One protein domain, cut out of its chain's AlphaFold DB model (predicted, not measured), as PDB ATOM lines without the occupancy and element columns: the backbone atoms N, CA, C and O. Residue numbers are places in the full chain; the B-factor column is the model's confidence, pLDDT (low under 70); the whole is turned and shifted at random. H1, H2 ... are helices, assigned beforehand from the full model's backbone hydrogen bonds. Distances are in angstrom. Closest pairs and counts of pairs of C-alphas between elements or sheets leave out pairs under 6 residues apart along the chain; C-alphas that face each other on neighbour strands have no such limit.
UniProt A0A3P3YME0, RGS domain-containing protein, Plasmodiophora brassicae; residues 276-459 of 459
ATOM      1  N   GLU A 276     -19.009 -32.177 -35.798       33.34
ATOM      2  CA  GLU A 276     -17.640 -31.656 -35.882       33.34
ATOM      3  C   GLU A 276     -17.428 -30.456 -34.937       33.34
ATOM      4  O   GLU A 276     -16.323 -30.192 -34.477       33.34
ATOM      5  N   LEU A 277     -18.495 -29.732 -34.590       34.94
ATOM      6  CA  LEU A 277     -18.493 -28.654 -33.608       34.94
ATOM      7  C   LEU A 277     -18.621 -29.268 -32.219       34.94
ATOM      8  O   LEU A 277     -17.931 -28.829 -31.319       34.94
ATOM      9  N   SER A 278     -19.415 -30.330 -32.059       33.97
ATOM     10  CA  SER A 278     -19.413 -31.195 -30.880       33.97
ATOM     11  C   SER A 278     -18.074 -31.910 -30.722       33.97
ATOM     12  O   SER A 278     -17.610 -32.024 -29.599       33.97
ATOM     13  N   SER A 279     -17.386 -32.315 -31.797       34.00
ATOM     14  CA  SER A 279     -16.058 -32.941 -31.708       34.00
ATOM     15  C   SER A 279     -14.953 -31.925 -31.437       34.00
ATOM     16  O   SER A 279     -14.080 -32.199 -30.625       34.00
ATOM     17  N   ARG A 280     -15.002 -30.720 -32.025       34.00
ATOM     18  CA  ARG A 280     -14.058 -29.624 -31.732       34.00
ATOM     19  C   ARG A 280     -14.303 -28.988 -30.375       34.00
ATOM     20  O   ARG A 280     -13.340 -28.675 -29.690       34.00
ATOM     21  N   ILE A 281     -15.564 -28.832 -29.972       36.28
ATOM     22  CA  ILE A 281     -15.918 -28.428 -28.615       36.28
ATOM     23  C   ILE A 281     -15.507 -29.552 -27.686       36.28
ATOM     24  O   ILE A 281     -14.696 -29.252 -26.850       36.28
ATOM     25  N   SER A 282     -15.891 -30.819 -27.860       32.41
ATOM     26  CA  SER A 282     -15.471 -31.906 -26.951       32.41
ATOM     27  C   SER A 282     -13.957 -32.127 -26.895       32.41
ATOM     28  O   SER A 282     -13.462 -32.471 -25.831       32.41
ATOM     29  N   THR A 283     -13.192 -31.858 -27.959       37.34
ATOM     30  CA  THR A 283     -11.715 -31.878 -27.911       37.34
ATOM     31  C   THR A 283     -11.105 -30.605 -27.307       37.34
ATOM     32  O   THR A 283     -10.094 -30.706 -26.617       37.34
ATOM     33  N   GLN A 284     -11.713 -29.422 -27.465       33.41
ATOM     34  CA  GLN A 284     -11.271 -28.185 -26.791       33.41
ATOM     35  C   GLN A 284     -11.749 -28.075 -25.335       33.41
ATOM     36  O   GLN A 284     -11.025 -27.552 -24.493       33.41
ATOM     37  N   THR A 285     -12.926 -28.598 -25.004       36.31
ATOM     38  CA  THR A 285     -13.415 -28.768 -23.639       36.31
ATOM     39  C   THR A 285     -12.768 -29.970 -22.975       36.31
ATOM     40  O   THR A 285     -12.568 -29.892 -21.781       36.31
ATOM     41  N   ALA A 286     -12.293 -31.007 -23.668       33.28
ATOM     42  CA  ALA A 286     -11.405 -31.994 -23.035       33.28
ATOM     43  C   ALA A 286     -10.050 -31.391 -22.614       33.28
ATOM     44  O   ALA A 286      -9.431 -31.883 -21.676       33.28
ATOM     45  N   GLY A 287      -9.604 -30.309 -23.265       31.22
ATOM     46  CA  GLY A 287      -8.370 -29.595 -22.913       31.22
ATOM     47  C   GLY A 287      -8.499 -28.580 -21.768       31.22
ATOM     48  O   GLY A 287      -7.483 -28.059 -21.317       31.22
ATOM     49  N   GLY A 288      -9.720 -28.286 -21.299       31.34
ATOM     50  CA  GLY A 288      -9.972 -27.262 -20.272       31.34
ATOM     51  C   GLY A 288     -11.177 -27.509 -19.355       31.34
ATOM     52  O   GLY A 288     -11.415 -26.722 -18.441       31.34
ATOM     53  N   MET A 289     -11.939 -28.587 -19.554       32.28
ATOM     54  CA  MET A 289     -12.894 -29.076 -18.567       32.28
ATOM     55  C   MET A 289     -12.101 -29.620 -17.399       32.28
ATOM     56  O   MET A 289     -11.220 -30.461 -17.550       32.28
ATOM     57  N   VAL A 290     -12.501 -29.166 -16.223       37.06
ATOM     58  CA  VAL A 290     -12.322 -29.882 -14.969       37.06
ATOM     59  C   VAL A 290     -12.675 -31.350 -15.239       37.06
ATOM     60  O   VAL A 290     -13.840 -31.687 -15.437       37.06
ATOM     61  N   THR A 291     -11.676 -32.229 -15.294       29.80
ATOM     62  CA  THR A 291     -11.821 -33.663 -15.600       29.80
ATOM     63  C   THR A 291     -12.448 -34.464 -14.458       29.80
ATOM     64  O   THR A 291     -12.292 -35.675 -14.382       29.80
ATOM     65  N   ASN A 292     -13.228 -33.812 -13.601       27.11
ATOM     66  CA  ASN A 292     -14.117 -34.469 -12.660       27.11
ATOM     67  C   ASN A 292     -15.522 -33.901 -12.866       27.11
ATOM     68  O   ASN A 292     -15.832 -32.849 -12.299       27.11
ATOM     69  N   PRO A 293     -16.388 -34.562 -13.656       30.64
ATOM     70  CA  PRO A 293     -17.808 -34.278 -13.590       30.64
ATOM     71  C   PRO A 293     -18.257 -34.684 -12.186       30.64
ATOM     72  O   PRO A 293     -18.495 -35.857 -11.907       30.64
ATOM     73  N   VAL A 294     -18.331 -33.720 -11.268       32.97
ATOM     74  CA  VAL A 294     -19.116 -33.897 -10.050       32.97
ATOM     75  C   VAL A 294     -20.557 -33.973 -10.535       32.97
ATOM     76  O   VAL A 294     -21.175 -32.957 -10.849       32.97
ATOM     77  N   THR A 295     -21.058 -35.194 -10.693       33.94
ATOM     78  CA  THR A 295     -22.452 -35.502 -11.002       33.94
ATOM     79  C   THR A 295     -23.310 -35.057  -9.824       33.94
ATOM     80  O   THR A 295     -23.626 -35.826  -8.919       33.94
ATOM     81  N   VAL A 296     -23.663 -33.774  -9.807       40.38
ATOM     82  CA  VAL A 296     -24.714 -33.263  -8.932       40.38
ATOM     83  C   VAL A 296     -26.024 -33.802  -9.490       40.38
ATOM     84  O   VAL A 296     -26.435 -33.421 -10.579       40.38
ATOM     85  N   THR A 297     -26.638 -34.740  -8.776       43.09
ATOM     86  CA  THR A 297     -27.972 -35.250  -9.103       43.09
ATOM     87  C   THR A 297     -28.999 -34.241  -8.604       43.09
ATOM     88  O   THR A 297     -29.143 -34.026  -7.398       43.09
ATOM     89  N   PHE A 298     -29.682 -33.567  -9.528       53.69
ATOM     90  CA  PHE A 298     -30.726 -32.610  -9.185       53.69
ATOM     91  C   PHE A 298     -32.068 -33.323  -8.924       53.69
ATOM     92  O   PHE A 298     -32.255 -34.506  -9.198       53.69
ATOM     93  N   SER A 299     -33.037 -32.627  -8.320       56.03
ATOM     94  CA  SER A 299     -34.311 -33.260  -7.945       56.03
ATOM     95  C   SER A 299     -35.187 -33.564  -9.169       56.03
ATOM     96  O   SER A 299     -35.438 -32.676  -9.983       56.03
ATOM     97  N   ASN A 300     -35.782 -34.761  -9.229       55.94
ATOM     98  CA  ASN A 300     -36.757 -35.175 -10.258       55.94
ATOM     99  C   ASN A 300     -38.161 -34.559 -10.075       55.94
ATOM    100  O   ASN A 300     -39.183 -35.185 -10.358       55.94
ATOM    101  N   LYS A 301     -38.256 -33.336  -9.542       64.25
ATOM    102  CA  LYS A 301     -39.551 -32.687  -9.331       64.25
ATOM    103  C   LYS A 301     -40.140 -32.276 -10.684       64.25
ATOM    104  O   LYS A 301     -39.514 -31.515 -11.414       64.25
ATOM    105  N   ARG A 302     -41.364 -32.732 -10.985       74.94
ATOM    106  CA  ARG A 302     -42.082 -32.364 -12.218       74.94
ATOM    107  C   ARG A 302     -42.235 -30.842 -12.308       74.94
ATOM    108  O   ARG A 302     -42.794 -30.214 -11.402       74.94
ATOM    109  N   LEU A 303     -41.726 -30.260 -13.390       83.88
ATOM    110  CA  LEU A 303     -41.821 -28.831 -13.665       83.88
ATOM    111  C   LEU A 303     -43.230 -28.479 -14.157       83.88
ATOM    112  O   LEU A 303     -43.903 -29.271 -14.808       83.88
ATOM    113  N   THR A 304     -43.696 -27.282 -13.817       86.56
ATOM    114  CA  THR A 304     -45.018 -26.776 -14.211       86.56
ATOM    115  C   THR A 304     -44.875 -25.398 -14.841       86.56
ATOM    116  O   THR A 304     -43.854 -24.734 -14.687       86.56
ATOM    117  N   ARG A 305     -45.937 -24.883 -15.476       83.62
ATOM    118  CA  ARG A 305     -45.949 -23.503 -16.001       83.62
ATOM    119  C   ARG A 305     -45.690 -22.419 -14.944       83.62
ATOM    120  O   ARG A 305     -45.376 -21.295 -15.311       83.62
ATOM    121  N   LYS A 306     -45.851 -22.734 -13.653       85.56
ATOM    122  CA  LYS A 306     -45.585 -21.819 -12.530       85.56
ATOM    123  C   LYS A 306     -44.184 -21.993 -11.927       85.56
ATOM    124  O   LYS A 306     -43.866 -21.292 -10.969       85.56
ATOM    125  N   SER A 307     -43.380 -22.927 -12.439       85.62
ATOM    126  CA  SER A 307     -42.008 -23.147 -11.978       85.62
ATOM    127  C   SER A 307     -41.170 -21.887 -12.166       85.62
ATOM    128  O   SER A 307     -41.258 -21.221 -13.197       85.62
ATOM    129  N   LYS A 308     -40.366 -21.556 -11.155       89.12
ATOM    130  CA  LYS A 308     -39.434 -20.422 -11.184       89.12
ATOM    131  C   LYS A 308     -38.062 -20.872 -11.689       89.12
ATOM    132  O   LYS A 308     -37.807 -22.069 -11.809       89.12
ATOM    133  N   LEU A 309     -37.156 -19.926 -11.949       89.31
ATOM    134  CA  LEU A 309     -35.810 -20.239 -12.441       89.31
ATOM    135  C   LEU A 309     -35.080 -21.230 -11.520       89.31
ATOM    136  O   LEU A 309     -34.527 -22.213 -12.002       89.31
ATOM    137  N   PHE A 310     -35.151 -21.041 -10.200       87.44
ATOM    138  CA  PHE A 310     -34.545 -21.976  -9.249       87.44
ATOM    139  C   PHE A 310     -35.150 -23.390  -9.299       87.44
ATOM    140  O   PHE A 310     -34.467 -24.335  -8.927       87.44
ATOM    141  N   ASP A 311     -36.409 -23.572  -9.721       85.19
ATOM    142  CA  ASP A 311     -36.987 -24.914  -9.888       85.19
ATOM    143  C   ASP A 311     -36.376 -25.608 -11.109       85.19
ATOM    144  O   ASP A 311     -36.070 -26.794 -11.049       85.19
ATOM    145  N   VAL A 312     -36.157 -24.848 -12.188       87.12
ATOM    146  CA  VAL A 312     -35.531 -25.330 -13.427       87.12
ATOM    147  C   VAL A 312     -34.056 -25.658 -13.213       87.12
ATOM    148  O   VAL A 312     -33.612 -26.713 -13.648       87.12
ATOM    149  N   LEU A 313     -33.310 -24.809 -12.498       85.62
ATOM    150  CA  LEU A 313     -31.910 -25.079 -12.141       85.62
ATOM    151  C   LEU A 313     -31.764 -26.273 -11.182       85.62
ATOM    152  O   LEU A 313     -30.717 -26.902 -11.155       85.62
ATOM    153  N   ASN A 314     -32.804 -26.587 -10.401       82.62
ATOM    154  CA  ASN A 314     -32.826 -27.705  -9.452       82.62
ATOM    155  C   ASN A 314     -33.387 -29.010 -10.054       82.62
ATOM    156  O   ASN A 314     -33.767 -29.910  -9.298       82.62
ATOM    157  N   SER A 315     -33.484 -29.105 -11.382       82.62
ATOM    158  CA  SER A 315     -33.970 -30.272 -12.123       82.62
ATOM    159  C   SER A 315     -32.981 -30.618 -13.233       82.62
ATOM    160  O   SER A 315     -32.662 -29.749 -14.038       82.62
ATOM    161  N   ASP A 316     -32.532 -31.876 -13.315       76.75
ATOM    162  CA  ASP A 316     -31.592 -32.329 -14.357       76.75
ATOM    163  C   ASP A 316     -32.174 -32.092 -15.759       76.75
ATOM    164  O   ASP A 316     -31.520 -31.562 -16.662       76.75
ATOM    165  N   GLU A 317     -33.452 -32.436 -15.927       80.12
ATOM    166  CA  GLU A 317     -34.194 -32.242 -17.168       80.12
ATOM    167  C   GLU A 317     -34.418 -30.752 -17.461       80.12
ATOM    168  O   GLU A 317     -34.170 -30.287 -18.575       80.12
ATOM    169  N   GLY A 318     -34.810 -29.977 -16.443       83.06
ATOM    170  CA  GLY A 318     -34.996 -28.533 -16.564       83.06
ATOM    171  C   GLY A 318     -33.727 -27.798 -16.971       83.06
ATOM    172  O   GLY A 318     -33.746 -27.012 -17.922       83.06
ATOM    173  N   LEU A 319     -32.620 -28.086 -16.291       82.88
ATOM    174  CA  LEU A 319     -31.311 -27.520 -16.571       82.88
ATOM    175  C   LEU A 319     -30.831 -27.922 -17.969       82.88
ATOM    176  O   LEU A 319     -30.374 -27.060 -18.713       82.88
ATOM    177  N   SER A 320     -31.005 -29.186 -18.371       79.06
ATOM    178  CA  SER A 320     -30.651 -29.669 -19.714       79.06
ATOM    179  C   SER A 320     -31.423 -28.941 -20.820       79.06
ATOM    180  O   SER A 320     -30.844 -28.502 -21.819       79.06
ATOM    181  N   VAL A 321     -32.731 -28.744 -20.643       81.44
ATOM    182  CA  VAL A 321     -33.570 -28.037 -21.621       81.44
ATOM    183  C   VAL A 321     -33.272 -26.533 -21.635       81.44
ATOM    184  O   VAL A 321     -33.199 -25.938 -22.713       81.44
ATOM    185  N   LEU A 322     -33.008 -25.923 -20.475       84.31
ATOM    186  CA  LEU A 322     -32.533 -24.540 -20.379       84.31
ATOM    187  C   LEU A 322     -31.163 -24.371 -21.051       84.31
ATOM    188  O   LEU A 322     -30.937 -23.379 -21.741       84.31
ATOM    189  N   PHE A 323     -30.267 -25.347 -20.910       79.06
ATOM    190  CA  PHE A 323     -28.963 -25.350 -21.562       79.06
ATOM    191  C   PHE A 323     -29.103 -25.431 -23.083       79.06
ATOM    192  O   PHE A 323     -28.505 -24.627 -23.790       79.06
ATOM    193  N   LYS A 324     -29.962 -26.320 -23.605       71.75
ATOM    194  CA  LYS A 324     -30.285 -26.397 -25.044       71.75
ATOM    195  C   LYS A 324     -30.854 -25.083 -25.580       71.75
ATOM    196  O   LYS A 324     -30.454 -24.633 -26.654       71.75
ATOM    197  N   PHE A 325     -31.756 -24.454 -24.829       77.44
ATOM    198  CA  PHE A 325     -32.294 -23.145 -25.182       77.44
ATOM    199  C   PHE A 325     -31.182 -22.090 -25.248       77.44
ATOM    200  O   PHE A 325     -30.999 -21.452 -26.284       77.44
ATOM    201  N   CYS A 326     -30.371 -21.968 -24.197       70.38
ATOM    202  CA  CYS A 326     -29.268 -21.009 -24.146       70.38
ATOM    203  C   CYS A 326     -28.192 -21.281 -25.208       70.38
ATOM    204  O   CYS A 326     -27.633 -20.335 -25.759       70.38
ATOM    205  N   LEU A 327     -27.936 -22.547 -25.554       67.62
ATOM    206  CA  LEU A 327     -27.059 -22.943 -26.663       67.62
ATOM    207  C   LEU A 327     -27.590 -22.429 -27.998       67.62
ATOM    208  O   LEU A 327     -26.828 -21.857 -28.773       67.62
ATOM    209  N   SER A 328     -28.895 -22.577 -28.252       59.31
ATOM    210  CA  SER A 328     -29.525 -22.079 -29.482       59.31
ATOM    211  C   SER A 328     -29.434 -20.553 -29.623       59.31
ATOM    212  O   SER A 328     -29.402 -20.024 -30.735       59.31
ATOM    213  N   GLU A 329     -29.319 -19.846 -28.497       66.62
ATOM    214  CA  GLU A 329     -29.144 -18.394 -28.440       66.62
ATOM    215  C   GLU A 329     -27.682 -17.953 -28.278       66.62
ATOM    216  O   GLU A 329     -27.399 -16.754 -28.303       66.62
ATOM    217  N   PHE A 330     -26.750 -18.904 -28.154       59.28
ATOM    218  CA  PHE A 330     -25.341 -18.681 -27.815       59.28
ATOM    219  C   PHE A 330     -25.156 -17.768 -26.588       59.28
ATOM    220  O   PHE A 330     -24.310 -16.875 -26.602       59.28
ATOM    221  N   SER A 331     -25.977 -17.975 -25.557       73.00
ATOM    222  CA  SER A 331     -25.895 -17.281 -24.266       73.00
ATOM    223  C   SER A 331     -25.813 -18.291 -23.115       73.00
ATOM    224  O   SER A 331     -26.576 -18.252 -22.149       73.00
ATOM    225  N   VAL A 332     -24.928 -19.279 -23.262       78.69
ATOM    226  CA  VAL A 332     -24.743 -20.345 -22.264       78.69
ATOM    227  C   VAL A 332     -23.908 -19.912 -21.072       78.69
ATOM    228  O   VAL A 332     -24.042 -20.506 -20.013       78.69
ATOM    229  N   GLU A 333     -23.089 -18.869 -21.214       80.69
ATOM    230  CA  GLU A 333     -22.122 -18.409 -20.215       80.69
ATOM    231  C   GLU A 333     -22.729 -18.268 -18.816       80.69
ATOM    232  O   GLU A 333     -22.174 -18.783 -17.848       80.69
ATOM    233  N   ASN A 334     -23.914 -17.656 -18.719       86.06
ATOM    234  CA  ASN A 334     -24.580 -17.403 -17.445       86.06
ATOM    235  C   ASN A 334     -25.080 -18.698 -16.791       86.06
ATOM    236  O   ASN A 334     -24.959 -18.873 -15.581       86.06
ATOM    237  N   VAL A 335     -25.635 -19.619 -17.585       84.62
ATOM    238  CA  VAL A 335     -26.172 -20.896 -17.084       84.62
ATOM    239  C   VAL A 335     -25.039 -21.853 -16.720       84.62
ATOM    240  O   VAL A 335     -25.110 -22.502 -15.678       84.62
ATOM    241  N   THR A 336     -23.969 -21.893 -17.518       82.88
ATOM    242  CA  THR A 336     -22.770 -22.680 -17.208       82.88
ATOM    243  C   THR A 336     -22.112 -22.185 -15.925       82.88
ATOM    244  O   THR A 336     -21.813 -22.997 -15.057       82.88
ATOM    245  N   TYR A 337     -21.952 -20.865 -15.758       88.94
ATOM    246  CA  TYR A 337     -21.416 -20.295 -14.521       88.94
ATOM    247  C   TYR A 337     -22.269 -20.669 -13.301       88.94
ATOM    248  O   TYR A 337     -21.730 -21.177 -12.320       88.94
ATOM    249  N   LEU A 338     -23.595 -20.468 -13.364       88.94
ATOM    250  CA  LEU A 338     -24.486 -20.800 -12.247       88.94
ATOM    251  C   LEU A 338     -24.410 -22.290 -11.899       88.94
ATOM    252  O   LEU A 338     -24.334 -22.631 -10.723       88.94
ATOM    253  N   SER A 339     -24.368 -23.174 -12.901       85.38
ATOM    254  CA  SER A 339     -24.203 -24.616 -12.690       85.38
ATOM    255  C   SER A 339     -22.874 -24.950 -12.003       85.38
ATOM    256  O   SER A 339     -22.865 -25.725 -11.048       85.38
ATOM    257  N   SER A 340     -21.763 -24.356 -12.452       83.00
ATOM    258  CA  SER A 340     -20.439 -24.540 -11.841       83.00
ATOM    259  C   SER A 340     -20.405 -24.029 -10.398       83.00
ATOM    260  O   SER A 340     -19.877 -24.703  -9.516       83.00
ATOM    261  N   SER A 341     -21.015 -22.870 -10.137       86.50
ATOM    262  CA  SER A 341     -21.107 -22.287  -8.796       86.50
ATOM    263  C   SER A 341     -21.952 -23.156  -7.854       86.50
ATOM    264  O   SER A 341     -21.515 -23.483  -6.751       86.50
ATOM    265  N   ILE A 342     -23.112 -23.648  -8.310       83.69
ATOM    266  CA  ILE A 342     -23.955 -24.585  -7.545       83.69
ATOM    267  C   ILE A 342     -23.187 -25.872  -7.217       83.69
ATOM    268  O   ILE A 342     -23.256 -26.357  -6.084       83.69
ATOM    269  N   ALA A 343     -22.439 -26.417  -8.181       81.19
ATOM    270  CA  ALA A 343     -21.620 -27.605  -7.967       81.19
ATOM    271  C   ALA A 343     -20.510 -27.357  -6.935       81.19
ATOM    272  O   ALA A 343     -20.319 -28.186  -6.042       81.19
ATOM    273  N   LEU A 344     -19.840 -26.200  -6.991       84.81
ATOM    274  CA  LEU A 344     -18.847 -25.800  -5.996       84.81
ATOM    275  C   LEU A 344     -19.474 -25.685  -4.601       84.81
ATOM    276  O   LEU A 344     -18.991 -26.305  -3.653       84.81
ATOM    277  N   CYS A 345     -20.575 -24.942  -4.467       85.00
ATOM    278  CA  CYS A 345     -21.268 -24.792  -3.190       85.00
ATOM    279  C   CYS A 345     -21.677 -26.152  -2.615       85.00
ATOM    280  O   CYS A 345     -21.425 -26.427  -1.444       85.00
ATOM    281  N   THR A 346     -22.213 -27.041  -3.454       82.00
ATOM    282  CA  THR A 346     -22.598 -28.400  -3.052       82.00
ATOM    283  C   THR A 346     -21.389 -29.217  -2.589       82.00
ATOM    284  O   THR A 346     -21.449 -29.840  -1.531       82.00
ATOM    285  N   LYS A 347     -20.267 -29.171  -3.325       82.50
ATOM    286  CA  LYS A 347     -19.025 -29.893  -2.996       82.50
ATOM    287  C   LYS A 347     -18.473 -29.508  -1.621       82.50
ATOM    288  O   LYS A 347     -17.926 -30.367  -0.925       82.50
ATOM    289  N   TYR A 348     -18.605 -28.242  -1.230       83.38
ATOM    290  CA  TYR A 348     -18.054 -27.702   0.020       83.38
ATOM    291  C   TYR A 348     -19.091 -27.465   1.126       83.38
ATOM    292  O   TYR A 348     -18.734 -26.958   2.186       83.38
ATOM    293  N   GLY A 349     -20.353 -27.855   0.912       79.69
ATOM    294  CA  GLY A 349     -21.426 -27.689   1.896       79.69
ATOM    295  C   GLY A 349     -21.859 -26.236   2.128       79.69
ATOM    296  O   GLY A 349     -22.427 -25.937   3.175       79.69
ATOM    297  N   LEU A 350     -21.594 -25.339   1.175       83.94
ATOM    298  CA  LEU A 350     -22.036 -23.943   1.206       83.94
ATOM    299  C   LEU A 350     -23.480 -23.822   0.700       83.94
ATOM    300  O   LEU A 350     -23.972 -24.667  -0.056       83.94
ATOM    301  N   THR A 351     -24.172 -22.750   1.079       84.62
ATOM    302  CA  THR A 351     -25.547 -22.505   0.650       84.62
ATOM    303  C   THR A 351     -25.563 -21.918  -0.758       84.62
ATOM    304  O   THR A 351     -25.296 -20.736  -0.980       84.62
ATOM    305  N   ASP A 352     -25.933 -22.759  -1.721       85.25
ATOM    306  CA  ASP A 352     -26.061 -22.391  -3.131       85.25
ATOM    307  C   ASP A 352     -27.165 -21.339  -3.406       85.25
ATOM    308  O   ASP A 352     -28.052 -21.061  -2.587       85.25
ATOM    309  N   ILE A 353     -27.131 -20.753  -4.607       86.00
ATOM    310  CA  ILE A 353     -28.105 -19.746  -5.058       86.00
ATOM    311  C   ILE A 353     -29.552 -20.264  -5.111       86.00
ATOM    312  O   ILE A 353     -30.477 -19.494  -4.861       86.00
ATOM    313  N   ILE A 354     -29.783 -21.559  -5.371       85.19
ATOM    314  CA  ILE A 354     -31.132 -22.155  -5.411       85.19
ATOM    315  C   ILE A 354     -31.755 -22.080  -4.013       85.19
ATOM    316  O   ILE A 354     -32.894 -21.628  -3.852       85.19
ATOM    317  N   ARG A 355     -31.002 -22.479  -2.983       83.19
ATOM    318  CA  ARG A 355     -31.421 -22.415  -1.577       83.19
ATOM    319  C   ARG A 355     -31.595 -20.969  -1.121       83.19
ATOM    320  O   ARG A 355     -32.634 -20.648  -0.539       83.19
ATOM    321  N   ARG A 356     -30.647 -20.075  -1.435       81.75
ATOM    322  CA  ARG A 356     -30.749 -18.641  -1.087       81.75
ATOM    323  C   ARG A 356     -31.966 -17.973  -1.733       81.75
ATOM    324  O   ARG A 356     -32.686 -17.232  -1.057       81.75
ATOM    325  N   ALA A 357     -32.248 -18.273  -3.002       79.94
ATOM    326  CA  ALA A 357     -33.410 -17.755  -3.721       79.94
ATOM    327  C   ALA A 357     -34.737 -18.267  -3.138       79.94
ATOM    328  O   ALA A 357     -35.675 -17.480  -2.999       79.94
ATOM    329  N   ARG A 358     -34.817 -19.545  -2.735       78.75
ATOM    330  CA  ARG A 358     -36.007 -20.114  -2.072       78.75
ATOM    331  C   ARG A 358     -36.320 -19.448  -0.737       78.75
ATOM    332  O   ARG A 358     -37.487 -19.242  -0.422       78.75
ATOM    333  N   LEU A 359     -35.289 -19.109   0.031       76.06
ATOM    334  CA  LEU A 359     -35.435 -18.497   1.352       76.06
ATOM    335  C   LEU A 359     -35.745 -16.992   1.298       76.06
ATOM    336  O   LEU A 359     -36.019 -16.403   2.340       76.06
ATOM    337  N   GLY A 360     -35.659 -16.348   0.127       69.81
ATOM    338  CA  GLY A 360     -35.809 -14.892  -0.005       69.81
ATOM    339  C   GLY A 360     -34.721 -14.083   0.719       69.81
ATOM    340  O   GLY A 360     -34.844 -12.871   0.867       69.81
ATOM    341  N   LYS A 361     -33.647 -14.741   1.174       63.06
ATOM    342  CA  LYS A 361     -32.579 -14.181   2.014       63.06
ATOM    343  C   LYS A 361     -31.252 -14.151   1.257       63.06
ATOM    344  O   LYS A 361     -30.275 -14.765   1.678       63.06
ATOM    345  N   ARG A 362     -31.218 -13.435   0.128       60.28
ATOM    346  CA  ARG A 362     -30.076 -13.455  -0.807       60.28
ATOM    347  C   ARG A 362     -28.740 -12.997  -0.175       60.28
ATOM    348  O   ARG A 362     -27.706 -13.520  -0.564       60.28
ATOM    349  N   ASN A 363     -28.762 -12.222   0.921       52.94
ATOM    350  CA  ASN A 363     -27.554 -11.702   1.596       52.94
ATOM    351  C   ASN A 363     -27.298 -12.190   3.041       52.94
ATOM    352  O   ASN A 363     -26.374 -11.694   3.678       52.94
ATOM    353  N   GLN A 364     -28.102 -13.101   3.607       51.88
ATOM    354  CA  GLN A 364     -28.087 -13.351   5.068       51.88
ATOM    355  C   GLN A 364     -27.589 -14.735   5.503       51.88
ATOM    356  O   GLN A 364     -27.621 -15.037   6.694       51.88
ATOM    357  N   VAL A 365     -27.145 -15.586   4.579       55.34
ATOM    358  CA  VAL A 365     -26.647 -16.912   4.958       55.34
ATOM    359  C   VAL A 365     -25.140 -16.833   5.189       55.34
ATOM    360  O   VAL A 365     -24.358 -16.644   4.252       55.34
ATOM    361  N   ALA A 366     -24.745 -16.890   6.461       57.12
ATOM    362  CA  ALA A 366     -23.359 -17.061   6.865       57.12
ATOM    363  C   ALA A 366     -23.013 -18.547   6.744       57.12
ATOM    364  O   ALA A 366     -23.366 -19.344   7.611       57.12
ATOM    365  N   ASP A 367     -22.361 -18.917   5.647       62.84
ATOM    366  CA  ASP A 367     -21.846 -20.270   5.476       62.84
ATOM    367  C   ASP A 367     -20.472 -20.386   6.141       62.84
ATOM    368  O   ASP A 367     -19.582 -19.565   5.904       62.84
ATOM    369  N   ALA A 368     -20.296 -21.413   6.969       66.38
ATOM    370  CA  ALA A 368     -19.006 -21.750   7.554       66.38
ATOM    371  C   ALA A 368     -18.315 -22.801   6.675       66.38
ATOM    372  O   ALA A 368     -18.719 -23.962   6.642       66.38
ATOM    373  N   LEU A 369     -17.268 -22.396   5.956       76.12
ATOM    374  CA  LEU A 369     -16.420 -23.321   5.208       76.12
ATOM    375  C   LEU A 369     -15.468 -24.044   6.174       76.12
ATOM    376  O   LEU A 369     -14.737 -23.380   6.912       76.12
ATOM    377  N   ASN A 370     -15.431 -25.382   6.130       79.12
ATOM    378  CA  ASN A 370     -14.509 -26.178   6.950       79.12
ATOM    379  C   ASN A 370     -13.042 -25.726   6.717       79.12
ATOM    380  O   ASN A 370     -12.584 -25.804   5.569       79.12
ATOM    381  N   PRO A 371     -12.307 -25.292   7.768       82.81
ATOM    382  CA  PRO A 371     -10.906 -24.865   7.687       82.81
ATOM    383  C   PRO A 371      -9.981 -25.820   6.938       82.81
ATOM    384  O   PRO A 371      -9.148 -25.387   6.144       82.81
ATOM    385  N   GLU A 372     -10.170 -27.126   7.119       81.56
ATOM    386  CA  GLU A 372      -9.328 -28.156   6.502       81.56
ATOM    387  C   GLU A 372      -9.436 -28.173   4.970       81.56
ATOM    388  O   GLU A 372      -8.520 -28.615   4.277       81.56
ATOM    389  N   ARG A 373     -10.534 -27.641   4.415       83.50
ATOM    390  CA  ARG A 373     -10.810 -27.617   2.972       83.50
ATOM    391  C   ARG A 373     -10.550 -26.263   2.316       83.50
ATOM    392  O   ARG A 373     -10.771 -26.130   1.114       83.50
ATOM    393  N   HIS A 374     -10.048 -25.268   3.055       86.50
ATOM    394  CA  HIS A 374      -9.825 -23.911   2.531       86.50
ATOM    395  C   HIS A 374      -8.897 -23.891   1.313       86.50
ATOM    396  O   HIS A 374      -9.191 -23.211   0.335       86.50
ATOM    397  N   LYS A 375      -7.814 -24.676   1.327       84.56
ATOM    398  CA  LYS A 375      -6.860 -24.736   0.208       84.56
ATOM    399  C   LYS A 375      -7.485 -25.321  -1.063       84.56
ATOM    400  O   LYS A 375      -7.290 -24.773  -2.142       84.56
ATOM    401  N   GLU A 376      -8.238 -26.413  -0.920       84.19
ATOM    402  CA  GLU A 376      -8.949 -27.066  -2.026       84.19
ATOM    403  C   GLU A 376     -10.011 -26.117  -2.603       84.19
ATOM    404  O   GLU A 376     -10.073 -25.910  -3.810       84.19
ATOM    405  N   TYR A 377     -10.782 -25.468  -1.725       86.56
ATOM    406  CA  TYR A 377     -11.810 -24.507  -2.113       86.56
ATOM    407  C   TYR A 377     -11.241 -23.318  -2.889       86.56
ATOM    408  O   TYR A 377     -11.805 -22.932  -3.906       86.56
ATOM    409  N   VAL A 378     -10.131 -22.727  -2.430       86.50
ATOM    410  CA  VAL A 378      -9.507 -21.586  -3.119       86.50
ATOM    411  C   VAL A 378      -9.074 -21.977  -4.532       86.50
ATOM    412  O   VAL A 378      -9.309 -21.201  -5.456       86.50
ATOM    413  N   ALA A 379      -8.506 -23.172  -4.716       84.50
ATOM    414  CA  ALA A 379      -8.101 -23.659  -6.034       84.50
ATOM    415  C   ALA A 379      -9.304 -23.826  -6.980       84.50
ATOM    416  O   ALA A 379      -9.298 -23.269  -8.080       84.50
ATOM    417  N   ASP A 380     -10.363 -24.505  -6.533       80.94
ATOM    418  CA  ASP A 380     -11.577 -24.710  -7.332       80.94
ATOM    419  C   ASP A 380     -12.316 -23.385  -7.608       80.94
ATOM    420  O   ASP A 380     -12.794 -23.134  -8.717       80.94
ATOM    421  N   CYS A 381     -12.374 -22.488  -6.621       85.75
ATOM    422  CA  CYS A 381     -12.951 -21.152  -6.764       85.75
ATOM    423  C   CYS A 381     -12.176 -20.329  -7.801       85.75
ATOM    424  O   CYS A 381     -12.779 -19.703  -8.670       85.75
ATOM    425  N   GLN A 382     -10.840 -20.342  -7.744       84.75
ATOM    426  CA  GLN A 382      -9.997 -19.636  -8.708       84.75
ATOM    427  C   GLN A 382     -10.138 -20.235 -10.115       84.75
ATOM    428  O   GLN A 382     -10.133 -19.491 -11.096       84.75
ATOM    429  N   GLN A 383     -10.369 -21.545 -10.232       82.81
ATOM    430  CA  GLN A 383     -10.684 -22.186 -11.507       82.81
ATOM    431  C   GLN A 383     -12.005 -21.677 -12.100       82.81
ATOM    432  O   GLN A 383     -12.030 -21.310 -13.274       82.81
ATOM    433  N   ILE A 384     -13.080 -21.583 -11.309       83.06
ATOM    434  CA  ILE A 384     -14.360 -21.013 -11.769       83.06
ATOM    435  C   ILE A 384     -14.198 -19.538 -12.157       83.06
ATOM    436  O   ILE A 384     -14.695 -19.122 -13.205       83.06
ATOM    437  N   VAL A 385     -13.471 -18.757 -11.352       83.94
ATOM    438  CA  VAL A 385     -13.179 -17.343 -11.638       83.94
ATOM    439  C   VAL A 385     -12.457 -17.204 -12.978       83.94
ATOM    440  O   VAL A 385     -12.905 -16.448 -13.836       83.94
ATOM    441  N   ASN A 386     -11.399 -17.980 -13.208       80.69
ATOM    442  CA  ASN A 386     -10.645 -17.950 -14.462       80.69
ATOM    443  C   ASN A 386     -11.453 -18.485 -15.654       80.69
ATOM    444  O   ASN A 386     -11.266 -18.037 -16.782       80.69
ATOM    445  N   ALA A 387     -12.355 -19.438 -15.419       76.50
ATOM    446  CA  ALA A 387     -13.176 -20.036 -16.463       76.50
ATOM    447  C   ALA A 387     -14.372 -19.168 -16.871       76.50
ATOM    448  O   ALA A 387     -14.858 -19.335 -17.986       76.50
ATOM    449  N   HIS A 388     -14.852 -18.253 -16.022       79.12
ATOM    450  CA  HIS A 388     -16.116 -17.538 -16.262       79.12
ATOM    451  C   HIS A 388     -16.097 -16.033 -15.977       79.12
ATOM    452  O   HIS A 388     -16.962 -15.324 -16.486       79.12
ATOM    453  N   LEU A 389     -15.184 -15.530 -15.151       81.62
ATOM    454  CA  LEU A 389     -15.260 -14.170 -14.600       81.62
ATOM    455  C   LEU A 389     -14.096 -13.264 -15.032       81.62
ATOM    456  O   LEU A 389     -14.154 -12.057 -14.815       81.62
ATOM    457  N   THR A 390     -13.064 -13.817 -15.670       78.06
ATOM    458  CA  THR A 390     -11.934 -13.063 -16.233       78.06
ATOM    459  C   THR A 390     -12.182 -12.642 -17.681       78.06
ATOM    460  O   THR A 390     -12.920 -13.286 -18.427       78.06
ATOM    461  N   GLU A 391     -11.520 -11.566 -18.113       66.44
ATOM    462  CA  GLU A 391     -11.617 -11.043 -19.488       66.44
ATOM    463  C   GLU A 391     -11.067 -11.998 -20.554       66.44
ATOM    464  O   GLU A 391     -11.471 -11.942 -21.714       66.44
ATOM    465  N   SER A 392     -10.175 -12.911 -20.164       63.78
ATOM    466  CA  SER A 392      -9.618 -13.942 -21.042       63.78
ATOM    467  C   SER A 392     -10.534 -15.157 -21.224       63.78
ATOM    468  O   SER A 392     -10.245 -16.013 -22.062       63.78
ATOM    469  N   SER A 393     -11.639 -15.256 -20.477       66.94
ATOM    470  CA  SER A 393     -12.544 -16.400 -20.559       66.94
ATOM    471  C   SER A 393     -13.396 -16.391 -21.837       66.94
ATOM    472  O   SER A 393     -14.113 -15.438 -22.147       66.94
ATOM    473  N   HIS A 394     -13.430 -17.531 -22.532       58.09
ATOM    474  CA  HIS A 394     -14.359 -17.775 -23.643       58.09
ATOM    475  C   HIS A 394     -15.835 -17.855 -23.213       58.09
ATOM    476  O   HIS A 394     -16.727 -17.698 -24.046       58.09
ATOM    477  N   LEU A 395     -16.097 -18.077 -21.923       69.38
ATOM    478  CA  LEU A 395     -17.422 -18.109 -21.301       69.38
ATOM    479  C   LEU A 395     -17.594 -16.953 -20.309       69.38
ATOM    480  O   LEU A 395     -18.276 -17.109 -19.295       69.38
ATOM    481  N   GLN A 396     -16.968 -15.802 -20.589       76.88
ATOM    482  CA  GLN A 396     -17.026 -14.656 -19.693       76.88
ATOM    483  C   GLN A 396     -18.471 -14.181 -19.503       76.88
ATOM    484  O   GLN A 396     -19.141 -13.756 -20.458       76.88
ATOM    485  N   VAL A 397     -18.909 -14.188 -18.249       80.06
ATOM    486  CA  VAL A 397     -20.201 -13.676 -17.808       80.06
ATOM    487  C   VAL A 397     -20.193 -12.146 -17.813       80.06
ATOM    488  O   VAL A 397     -19.201 -11.509 -17.469       80.06
ATOM    489  N   ASN A 398     -21.302 -11.533 -18.231       77.19
ATOM    490  CA  ASN A 398     -21.414 -10.077 -18.267       77.19
ATOM    491  C   ASN A 398     -21.679  -9.516 -16.861       77.19
ATOM    492  O   ASN A 398     -22.808  -9.597 -16.375       77.19
ATOM    493  N   LEU A 399     -20.651  -8.942 -16.232       80.56
ATOM    494  CA  LEU A 399     -20.721  -8.396 -14.877       80.56
ATOM    495  C   LEU A 399     -20.733  -6.855 -14.849       80.56
ATOM    496  O   LEU A 399     -20.136  -6.218 -15.717       80.56
ATOM    497  N   PRO A 400     -21.371  -6.234 -13.835       79.38
ATOM    498  CA  PRO A 400     -21.204  -4.814 -13.538       79.38
ATOM    499  C   PRO A 400     -19.760  -4.497 -13.130       79.38
ATOM    500  O   PRO A 400     -19.097  -5.320 -12.496       79.38
ATOM    501  N   THR A 401     -19.316  -3.265 -13.391       79.88
ATOM    502  CA  THR A 401     -17.951  -2.789 -13.104       79.88
ATOM    503  C   THR A 401     -17.503  -3.061 -11.666       79.88
ATOM    504  O   THR A 401     -16.374  -3.490 -11.448       79.88
ATOM    505  N   GLU A 402     -18.391  -2.883 -10.685       85.38
ATOM    506  CA  GLU A 402     -18.102  -3.149  -9.269       85.38
ATOM    507  C   GLU A 402     -17.734  -4.616  -8.993       85.38
ATOM    508  O   GLU A 402     -16.874  -4.899  -8.160       85.38
ATOM    509  N   LEU A 403     -18.373  -5.566  -9.687       87.12
ATOM    510  CA  LEU A 403     -18.067  -6.990  -9.539       87.12
ATOM    511  C   LEU A 403     -16.814  -7.373 -10.318       87.12
ATOM    512  O   LEU A 403     -16.034  -8.175  -9.819       87.12
ATOM    513  N   THR A 404     -16.560  -6.754 -11.472       83.88
ATOM    514  CA  THR A 404     -15.292  -6.927 -12.197       83.88
ATOM    515  C   THR A 404     -14.101  -6.478 -11.343       83.88
ATOM    516  O   THR A 404     -13.099  -7.186 -11.254       83.88
ATOM    517  N   GLN A 405     -14.230  -5.353 -10.632       84.81
ATOM    518  CA  GLN A 405     -13.222  -4.894  -9.670       84.81
ATOM    519  C   GLN A 405     -13.068  -5.859  -8.487       84.81
ATOM    520  O   GLN A 405     -11.946  -6.135  -8.070       84.81
ATOM    521  N   ALA A 406     -14.168  -6.416  -7.971       85.62
ATOM    522  CA  ALA A 406     -14.116  -7.409  -6.899       85.62
ATOM    523  C   ALA A 406     -13.435  -8.722  -7.339       85.62
ATOM    524  O   ALA A 406     -12.689  -9.314  -6.561       85.62
ATOM    525  N   VAL A 407     -13.644  -9.153  -8.589       87.31
ATOM    526  CA  VAL A 407     -12.942 -10.298  -9.189       87.31
ATOM    527  C   VAL A 407     -11.443 -10.014  -9.294       87.31
ATOM    528  O   VAL A 407     -10.637 -10.839  -8.868       87.31
ATOM    529  N   ALA A 408     -11.058  -8.838  -9.798       85.25
ATOM    530  CA  ALA A 408      -9.654  -8.436  -9.886       85.25
ATOM    531  C   ALA A 408      -8.986  -8.363  -8.501       85.25
ATOM    532  O   ALA A 408      -7.873  -8.856  -8.325       85.25
ATOM    533  N   ALA A 409      -9.686  -7.819  -7.499       85.00
ATOM    534  CA  ALA A 409      -9.207  -7.764  -6.122       85.00
ATOM    535  C   ALA A 409      -8.990  -9.165  -5.532       85.00
ATOM    536  O   ALA A 409      -7.963  -9.406  -4.907       85.00
ATOM    537  N   PHE A 410      -9.907 -10.109  -5.775       87.81
ATOM    538  CA  PHE A 410      -9.733 -11.499  -5.351       87.81
ATOM    539  C   PHE A 410      -8.513 -12.155  -6.011       87.81
ATOM    540  O   PHE A 410      -7.732 -12.813  -5.329       87.81
ATOM    541  N   LEU A 411      -8.300 -11.944  -7.311       84.81
ATOM    542  CA  LEU A 411      -7.130 -12.483  -8.013       84.81
ATOM    543  C   LEU A 411      -5.810 -11.877  -7.512       84.81
ATOM    544  O   LEU A 411      -4.804 -12.574  -7.469       84.81
ATOM    545  N   ALA A 412      -5.815 -10.624  -7.055       84.00
ATOM    546  CA  ALA A 412      -4.643  -9.970  -6.472       84.00
ATOM    547  C   ALA A 412      -4.281 -10.465  -5.052       84.00
ATOM    548  O   ALA A 412      -3.231 -10.101  -4.526       84.00
ATOM    549  N   THR A 413      -5.110 -11.307  -4.421       79.56
ATOM    550  CA  THR A 413      -4.904 -11.784  -3.035       79.56
ATOM    551  C   THR A 413      -3.943 -12.968  -2.909       79.56
ATOM    552  O   THR A 413      -3.933 -13.643  -1.882       79.56
ATOM    553  N   GLU A 414      -3.113 -13.256  -3.915       73.12
ATOM    554  CA  GLU A 414      -2.225 -14.431  -3.908       73.12
ATOM    555  C   GLU A 414      -1.287 -14.508  -2.689       73.12
ATOM    556  O   GLU A 414      -0.932 -15.614  -2.279       73.12
ATOM    557  N   GLY A 415      -0.973 -13.371  -2.051       72.12
ATOM    558  CA  GLY A 415      -0.177 -13.285  -0.818       72.12
ATOM    559  C   GLY A 415      -0.947 -13.369   0.511       72.12
ATOM    560  O   GLY A 415      -0.312 -13.389   1.564       72.12
ATOM    561  N   SER A 416      -2.283 -13.409   0.506       83.38
ATOM    562  CA  SER A 416      -3.099 -13.440   1.734       83.38
ATOM    563  C   SER A 416      -3.196 -14.851   2.346       83.38
ATOM    564  O   SER A 416      -3.120 -15.848   1.619       83.38
ATOM    565  N   PRO A 417      -3.430 -14.978   3.672       88.25
ATOM    566  CA  PRO A 417      -3.668 -16.266   4.320       88.25
ATOM    567  C   PRO A 417      -4.798 -17.057   3.647       88.25
ATOM    568  O   PRO A 417      -5.849 -16.506   3.317       88.25
ATOM    569  N   VAL A 418      -4.615 -18.373   3.488       86.25
ATOM    570  CA  VAL A 418      -5.546 -19.249   2.742       86.25
ATOM    571  C   VAL A 418      -6.984 -19.157   3.264       86.25
ATOM    572  O   VAL A 418      -7.919 -19.137   2.467       86.25
ATOM    573  N   GLY A 419      -7.170 -19.048   4.584       83.38
ATOM    574  CA  GLY A 419      -8.505 -18.911   5.168       83.38
ATOM    575  C   GLY A 419      -9.182 -17.578   4.861       83.38
ATOM    576  O   GLY A 419     -10.382 -17.547   4.596       83.38
ATOM    577  N   GLU A 420      -8.419 -16.487   4.796       85.12
ATOM    578  CA  GLU A 420      -8.945 -15.185   4.391       85.12
ATOM    579  C   GLU A 420      -9.345 -15.199   2.910       85.12
ATOM    580  O   GLU A 420     -10.455 -14.794   2.563       85.12
ATOM    581  N   ARG A 421      -8.495 -15.773   2.046       85.50
ATOM    582  CA  ARG A 421      -8.797 -15.954   0.617       85.50
ATOM    583  C   ARG A 421     -10.048 -16.802   0.401       85.50
ATOM    584  O   ARG A 421     -10.870 -16.471  -0.447       85.50
ATOM    585  N   ALA A 422     -10.227 -17.871   1.174       86.00
ATOM    586  CA  ALA A 422     -11.403 -18.728   1.068       86.00
ATOM    587  C   ALA A 422     -12.698 -17.973   1.423       86.00
ATOM    588  O   ALA A 422     -13.688 -18.053   0.692       86.00
ATOM    589  N   LEU A 423     -12.679 -17.173   2.495       85.44
ATOM    590  CA  LEU A 423     -13.817 -16.339   2.892       85.44
ATOM    591  C   LEU A 423     -14.113 -15.235   1.866       85.44
ATOM    592  O   LEU A 423     -15.277 -15.012   1.524       85.44
ATOM    593  N   GLN A 424     -13.075 -14.582   1.335       86.12
ATOM    594  CA  GLN A 424     -13.210 -13.582   0.275       86.12
ATOM    595  C   GLN A 424     -13.776 -14.195  -1.013       86.12
ATOM    596  O   GLN A 424     -14.698 -13.631  -1.600       86.12
ATOM    597  N   GLY A 425     -13.306 -15.382  -1.414       88.06
ATOM    598  CA  GLY A 425     -13.830 -16.115  -2.568       88.06
ATOM    599  C   GLY A 425     -15.303 -16.492  -2.400       88.06
ATOM    600  O   GLY A 425     -16.112 -16.265  -3.295       88.06
ATOM    601  N   ALA A 426     -15.699 -16.987  -1.222       87.12
ATOM    602  CA  ALA A 426     -17.102 -17.281  -0.914       87.12
ATOM    603  C   ALA A 426     -17.990 -16.025  -0.889       87.12
ATOM    604  O   ALA A 426     -19.161 -16.070  -1.271       87.12
ATOM    605  N   ALA A 427     -17.471 -14.884  -0.433       86.25
ATOM    606  CA  ALA A 427     -18.183 -13.609  -0.504       86.25
ATOM    607  C   ALA A 427     -18.326 -13.104  -1.951       86.25
ATOM    608  O   ALA A 427     -19.402 -12.642  -2.332       86.25
ATOM    609  N   LEU A 428     -17.271 -13.231  -2.762       89.94
ATOM    610  CA  LEU A 428     -17.275 -12.867  -4.176       89.94
ATOM    611  C   LEU A 428     -18.306 -13.687  -4.957       89.94
ATOM    612  O   LEU A 428     -19.184 -13.097  -5.585       89.94
ATOM    613  N   LEU A 429     -18.236 -15.021  -4.878       89.31
ATOM    614  CA  LEU A 429     -19.148 -15.902  -5.611       89.31
ATOM    615  C   LEU A 429     -20.606 -15.626  -5.252       89.31
ATOM    616  O   LEU A 429     -21.425 -15.529  -6.152       89.31
ATOM    617  N   ARG A 430     -20.932 -15.366  -3.978       87.31
ATOM    618  CA  ARG A 430     -22.306 -15.008  -3.585       87.31
ATOM    619  C   ARG A 430     -22.829 -13.775  -4.323       87.31
ATOM    620  O   ARG A 430     -23.934 -13.821  -4.861       87.31
ATOM    621  N   ARG A 431     -22.026 -12.706  -4.382       87.94
ATOM    622  CA  ARG A 431     -22.389 -11.459  -5.077       87.94
ATOM    623  C   ARG A 431     -22.530 -11.667  -6.584       87.94
ATOM    624  O   ARG A 431     -23.432 -11.103  -7.198       87.94
ATOM    625  N   VAL A 432     -21.636 -12.460  -7.171       90.88
ATOM    626  CA  VAL A 432     -21.666 -12.778  -8.601       90.88
ATOM    627  C   VAL A 432     -22.874 -13.655  -8.925       90.88
ATOM    628  O   VAL A 432     -23.628 -13.321  -9.831       90.88
ATOM    629  N   ASP A 433     -23.127 -14.704  -8.149       90.69
ATOM    630  CA  ASP A 433     -24.298 -15.571  -8.282       90.69
ATOM    631  C   ASP A 433     -25.600 -14.780  -8.274       90.69
ATOM    632  O   ASP A 433     -26.446 -15.018  -9.129       90.69
ATOM    633  N   ASP A 434     -25.761 -13.826  -7.350       87.88
ATOM    634  CA  ASP A 434     -26.974 -13.008  -7.273       87.88
ATOM    635  C   ASP A 434     -27.147 -12.140  -8.524       87.88
ATOM    636  O   ASP A 434     -28.231 -12.104  -9.108       87.88
ATOM    637  N   ALA A 435     -26.073 -11.489  -8.980       88.88
ATOM    638  CA  ALA A 435     -26.109 -10.655 -10.178       88.88
ATOM    639  C   ALA A 435     -26.411 -11.472 -11.445       88.88
ATOM    640  O   ALA A 435     -27.218 -11.056 -12.281       88.88
ATOM    641  N   VAL A 436     -25.792 -12.645 -11.586       89.50
ATOM    642  CA  VAL A 436     -25.990 -13.524 -12.743       89.50
ATOM    643  C   VAL A 436     -27.365 -14.179 -12.698       89.50
ATOM    644  O   VAL A 436     -28.045 -14.240 -13.721       89.50
ATOM    645  N   TYR A 437     -27.820 -14.616 -11.525       90.81
ATOM    646  CA  TYR A 437     -29.159 -15.164 -11.347       90.81
ATOM    647  C   TYR A 437     -30.226 -14.123 -11.691       90.81
ATOM    648  O   TYR A 437     -31.143 -14.439 -12.444       90.81
ATOM    649  N   ASP A 438     -30.089 -12.875 -11.232       88.25
ATOM    650  CA  ASP A 438     -31.019 -11.792 -11.574       88.25
ATOM    651  C   ASP A 438     -31.034 -11.486 -13.074       88.25
ATOM    652  O   ASP A 438     -32.099 -11.252 -13.653       88.25
ATOM    653  N   LEU A 439     -29.868 -11.519 -13.723       87.38
ATOM    654  CA  LEU A 439     -29.760 -11.346 -15.169       87.38
ATOM    655  C   LEU A 439     -30.503 -12.462 -15.918       87.38
ATOM    656  O   LEU A 439     -31.298 -12.185 -16.821       87.38
ATOM    657  N   VAL A 440     -30.273 -13.720 -15.529       89.19
ATOM    658  CA  VAL A 440     -30.933 -14.885 -16.135       89.19
ATOM    659  C   VAL A 440     -32.432 -14.853 -15.852       89.19
ATOM    660  O   VAL A 440     -33.213 -15.075 -16.769       89.19
ATOM    661  N   GLU A 441     -32.857 -14.537 -14.629       90.19
ATOM    662  CA  GLU A 441     -34.266 -14.509 -14.221       90.19
ATOM    663  C   GLU A 441     -35.061 -13.445 -14.987       90.19
ATOM    664  O   GLU A 441     -36.172 -13.718 -15.443       90.19
ATOM    665  N   ARG A 442     -34.491 -12.248 -15.178       85.94
ATOM    666  CA  ARG A 442     -35.183 -11.119 -15.822       85.94
ATOM    667  C   ARG A 442     -35.211 -11.183 -17.349       85.94
ATOM    668  O   ARG A 442     -36.126 -10.621 -17.944       85.94
ATOM    669  N   ASP A 443     -34.231 -11.826 -17.983       86.00
ATOM    670  CA  ASP A 443     -34.104 -11.870 -19.448       86.00
ATOM    671  C   ASP A 443     -34.263 -13.299 -19.987       86.00
ATOM    672  O   ASP A 443     -35.287 -13.653 -20.581       86.00
ATOM    673  N   THR A 444     -33.263 -14.148 -19.751       86.69
ATOM    674  CA  THR A 444     -33.181 -15.493 -20.335       86.69
ATOM    675  C   THR A 444     -34.355 -16.376 -19.929       86.69
ATOM    676  O   THR A 444     -34.942 -17.038 -20.780       86.69
ATOM    677  N   PHE A 445     -34.748 -16.361 -18.658       90.62
ATOM    678  CA  PHE A 445     -35.824 -17.190 -18.132       90.62
ATOM    679  C   PHE A 445     -37.193 -16.760 -18.673       90.62
ATOM    680  O   PHE A 445     -38.003 -17.600 -19.067       90.62
ATOM    681  N   VAL A 446     -37.441 -15.453 -18.795       89.25
ATOM    682  CA  VAL A 446     -38.669 -14.937 -19.422       89.25
ATOM    683  C   VAL A 446     -38.773 -15.405 -20.875       89.25
ATOM    684  O   VAL A 446     -39.838 -15.835 -21.317       89.25
ATOM    685  N   ARG A 447     -37.676 -15.379 -21.636       86.31
ATOM    686  CA  ARG A 447     -37.674 -15.879 -23.021       86.31
ATOM    687  C   ARG A 447     -37.797 -17.404 -23.081       86.31
ATOM    688  O   ARG A 447     -38.569 -17.916 -23.891       86.31
ATOM    689  N   PHE A 448     -37.129 -18.112 -22.175       88.88
ATOM    690  CA  PHE A 448     -37.189 -19.566 -22.050       88.88
ATOM    691  C   PHE A 448     -38.611 -20.066 -21.790       88.88
ATOM    692  O   PHE A 448     -39.091 -20.929 -22.519       88.88
ATOM    693  N   THR A 449     -39.329 -19.476 -20.829       89.81
ATOM    694  CA  THR A 449     -40.712 -19.871 -20.492       89.81
ATOM    695  C   THR A 449     -41.703 -19.694 -21.651       89.81
ATOM    696  O   THR A 449     -42.720 -20.385 -21.717       89.81
ATOM    697  N   ASN A 450     -41.393 -18.812 -22.606       86.38
ATOM    698  CA  ASN A 450     -42.195 -18.593 -23.808       86.38
ATOM    699  C   ASN A 450     -41.824 -19.517 -24.982       86.38
ATOM    700  O   ASN A 450     -42.567 -19.558 -25.968       86.38
ATOM    701  N   SER A 451     -40.712 -20.251 -24.884       83.94
ATOM    702  CA  SER A 451     -40.187 -21.122 -25.939       83.94
ATOM    703  C   SER A 451     -40.972 -22.431 -26.089       83.94
ATOM    704  O   SER A 451     -41.616 -22.910 -25.154       83.94
ATOM    705  N   GLU A 452     -40.886 -23.048 -27.269       88.06
ATOM    706  CA  GLU A 452     -41.446 -24.385 -27.521       88.06
ATOM    707  C   GLU A 452     -40.791 -25.455 -26.636       88.06
ATOM    708  O   GLU A 452     -41.477 -26.355 -26.157       88.06
ATOM    709  N   LEU A 453     -39.495 -25.298 -26.341       81.19
ATOM    710  CA  LEU A 453     -38.731 -26.199 -25.477       81.19
ATOM    711  C   LEU A 453     -39.304 -26.257 -24.056       81.19
ATOM    712  O   LEU A 453     -39.510 -27.342 -23.522       81.19
ATOM    713  N   PHE A 454     -39.618 -25.105 -23.456       86.62
ATOM    714  CA  PHE A 454     -40.224 -25.087 -22.123       86.62
ATOM    715  C   PHE A 454     -41.665 -25.596 -22.133       86.62
ATOM    716  O   PHE A 454     -42.086 -26.259 -21.190       86.62
ATOM    717  N   ARG A 455     -42.432 -25.326 -23.199       85.94
ATOM    718  CA  ARG A 455     -43.801 -25.853 -23.322       85.94
ATOM    719  C   ARG A 455     -43.821 -27.375 -23.353       85.94
ATOM    720  O   ARG A 455     -44.669 -27.940 -22.680       85.94
ATOM    721  N   ALA A 456     -42.893 -27.996 -24.083       84.69
ATOM    722  CA  ALA A 456     -42.746 -29.449 -24.135       84.69
ATOM    723  C   ALA A 456     -42.296 -30.049 -22.791       84.69
ATOM    724  O   ALA A 456     -42.685 -31.158 -22.457       84.69
ATOM    725  N   LEU A 457     -41.506 -29.306 -22.011       82.19
ATOM    726  CA  LEU A 457     -41.011 -29.734 -20.699       82.19
ATOM    727  C   LEU A 457     -42.097 -29.759 -19.605       82.19
ATOM    728  O   LEU A 457     -41.989 -30.513 -18.645       82.19
ATOM    729  N   VAL A 458     -43.119 -28.899 -19.702       85.44
ATOM    730  CA  VAL A 458     -44.157 -28.742 -18.657       85.44
ATOM    731  C   VAL A 458     -45.505 -29.385 -19.003       85.44
ATOM    732  O   VAL A 458     -46.468 -29.215 -18.248       85.44
ATOM    733  N   THR A 459     -45.596 -30.070 -20.144       74.69
ATOM    734  CA  THR A 459     -46.708 -30.955 -20.535       74.69
ATOM    735  C   THR A 459     -46.391 -32.370 -20.088       74.69
ATOM    736  O   THR A 459     -47.156 -32.929 -19.261       74.69
TER     737      THR A 459
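Overview. This is residues 276 to 459 of the 459 residues of the protein "RGS domain-containing protein" of Plasmodiophora brassicae (UniProt A0A3P3YME0). One long helix, H8, runs through the body as a kinked spine; H4 and H6 pack on it in a three-helix bundle, and H7 folds back on it as a hairpin. H3 and H9 pair near its last end, the short H2 and H5 pack together, and residues 276 to 287, mostly H1, stick out. The printed part has 184 residues with nine named helices, H1 to H9 in order, and no named strand: all helix. It is compact, with a radius of gyration of the C-alphas of 16.6 A and spans of 52 by 42 by 31 A.

Along the chain. H1, residues 276 to 286, begins at C-alpha 276 (-17.640, -31.656, -35.882). H2 is residues 309 to 313, H3 316 to 328, H4 333 to 348 (22.6 A) and H5 353 to 358. H6 is residues 371 to 388 (25.6 A), H7 401 to 415 (24.0 A) and H8 418 to 450 (45.3 A). H9, residues 452 to 457, ends at C-alpha 457 (-41.011, -29.734, -20.699).

Arrangement. H8, the hub, has a kink of 40 degrees near residue 440. It touches H6 (Val 378 and Ala 422, closest C-alphas 5.4 A) at a steep tilt of 43 degrees, and H4 (Asn 334 and Val 436, 6.3 A). H4 and H6 touch at a shallow tilt of 7 degrees, opposite ways (Tyr 337 and His 388, 6.2 A). Helix backbones have each O i to N i+4 pair within hydrogen-bond range except in H6 (12 of 14), H7 (9 of 11) and H8 (26 of 29).

Size, cuts and confidence. The printed part has no cut. The links H1 to H2, H5 to H6 and H6 to H7 are long. Residues 276 to 301, 327 to 330, 360 to 368 and 391 to 395 are under pLDDT 70.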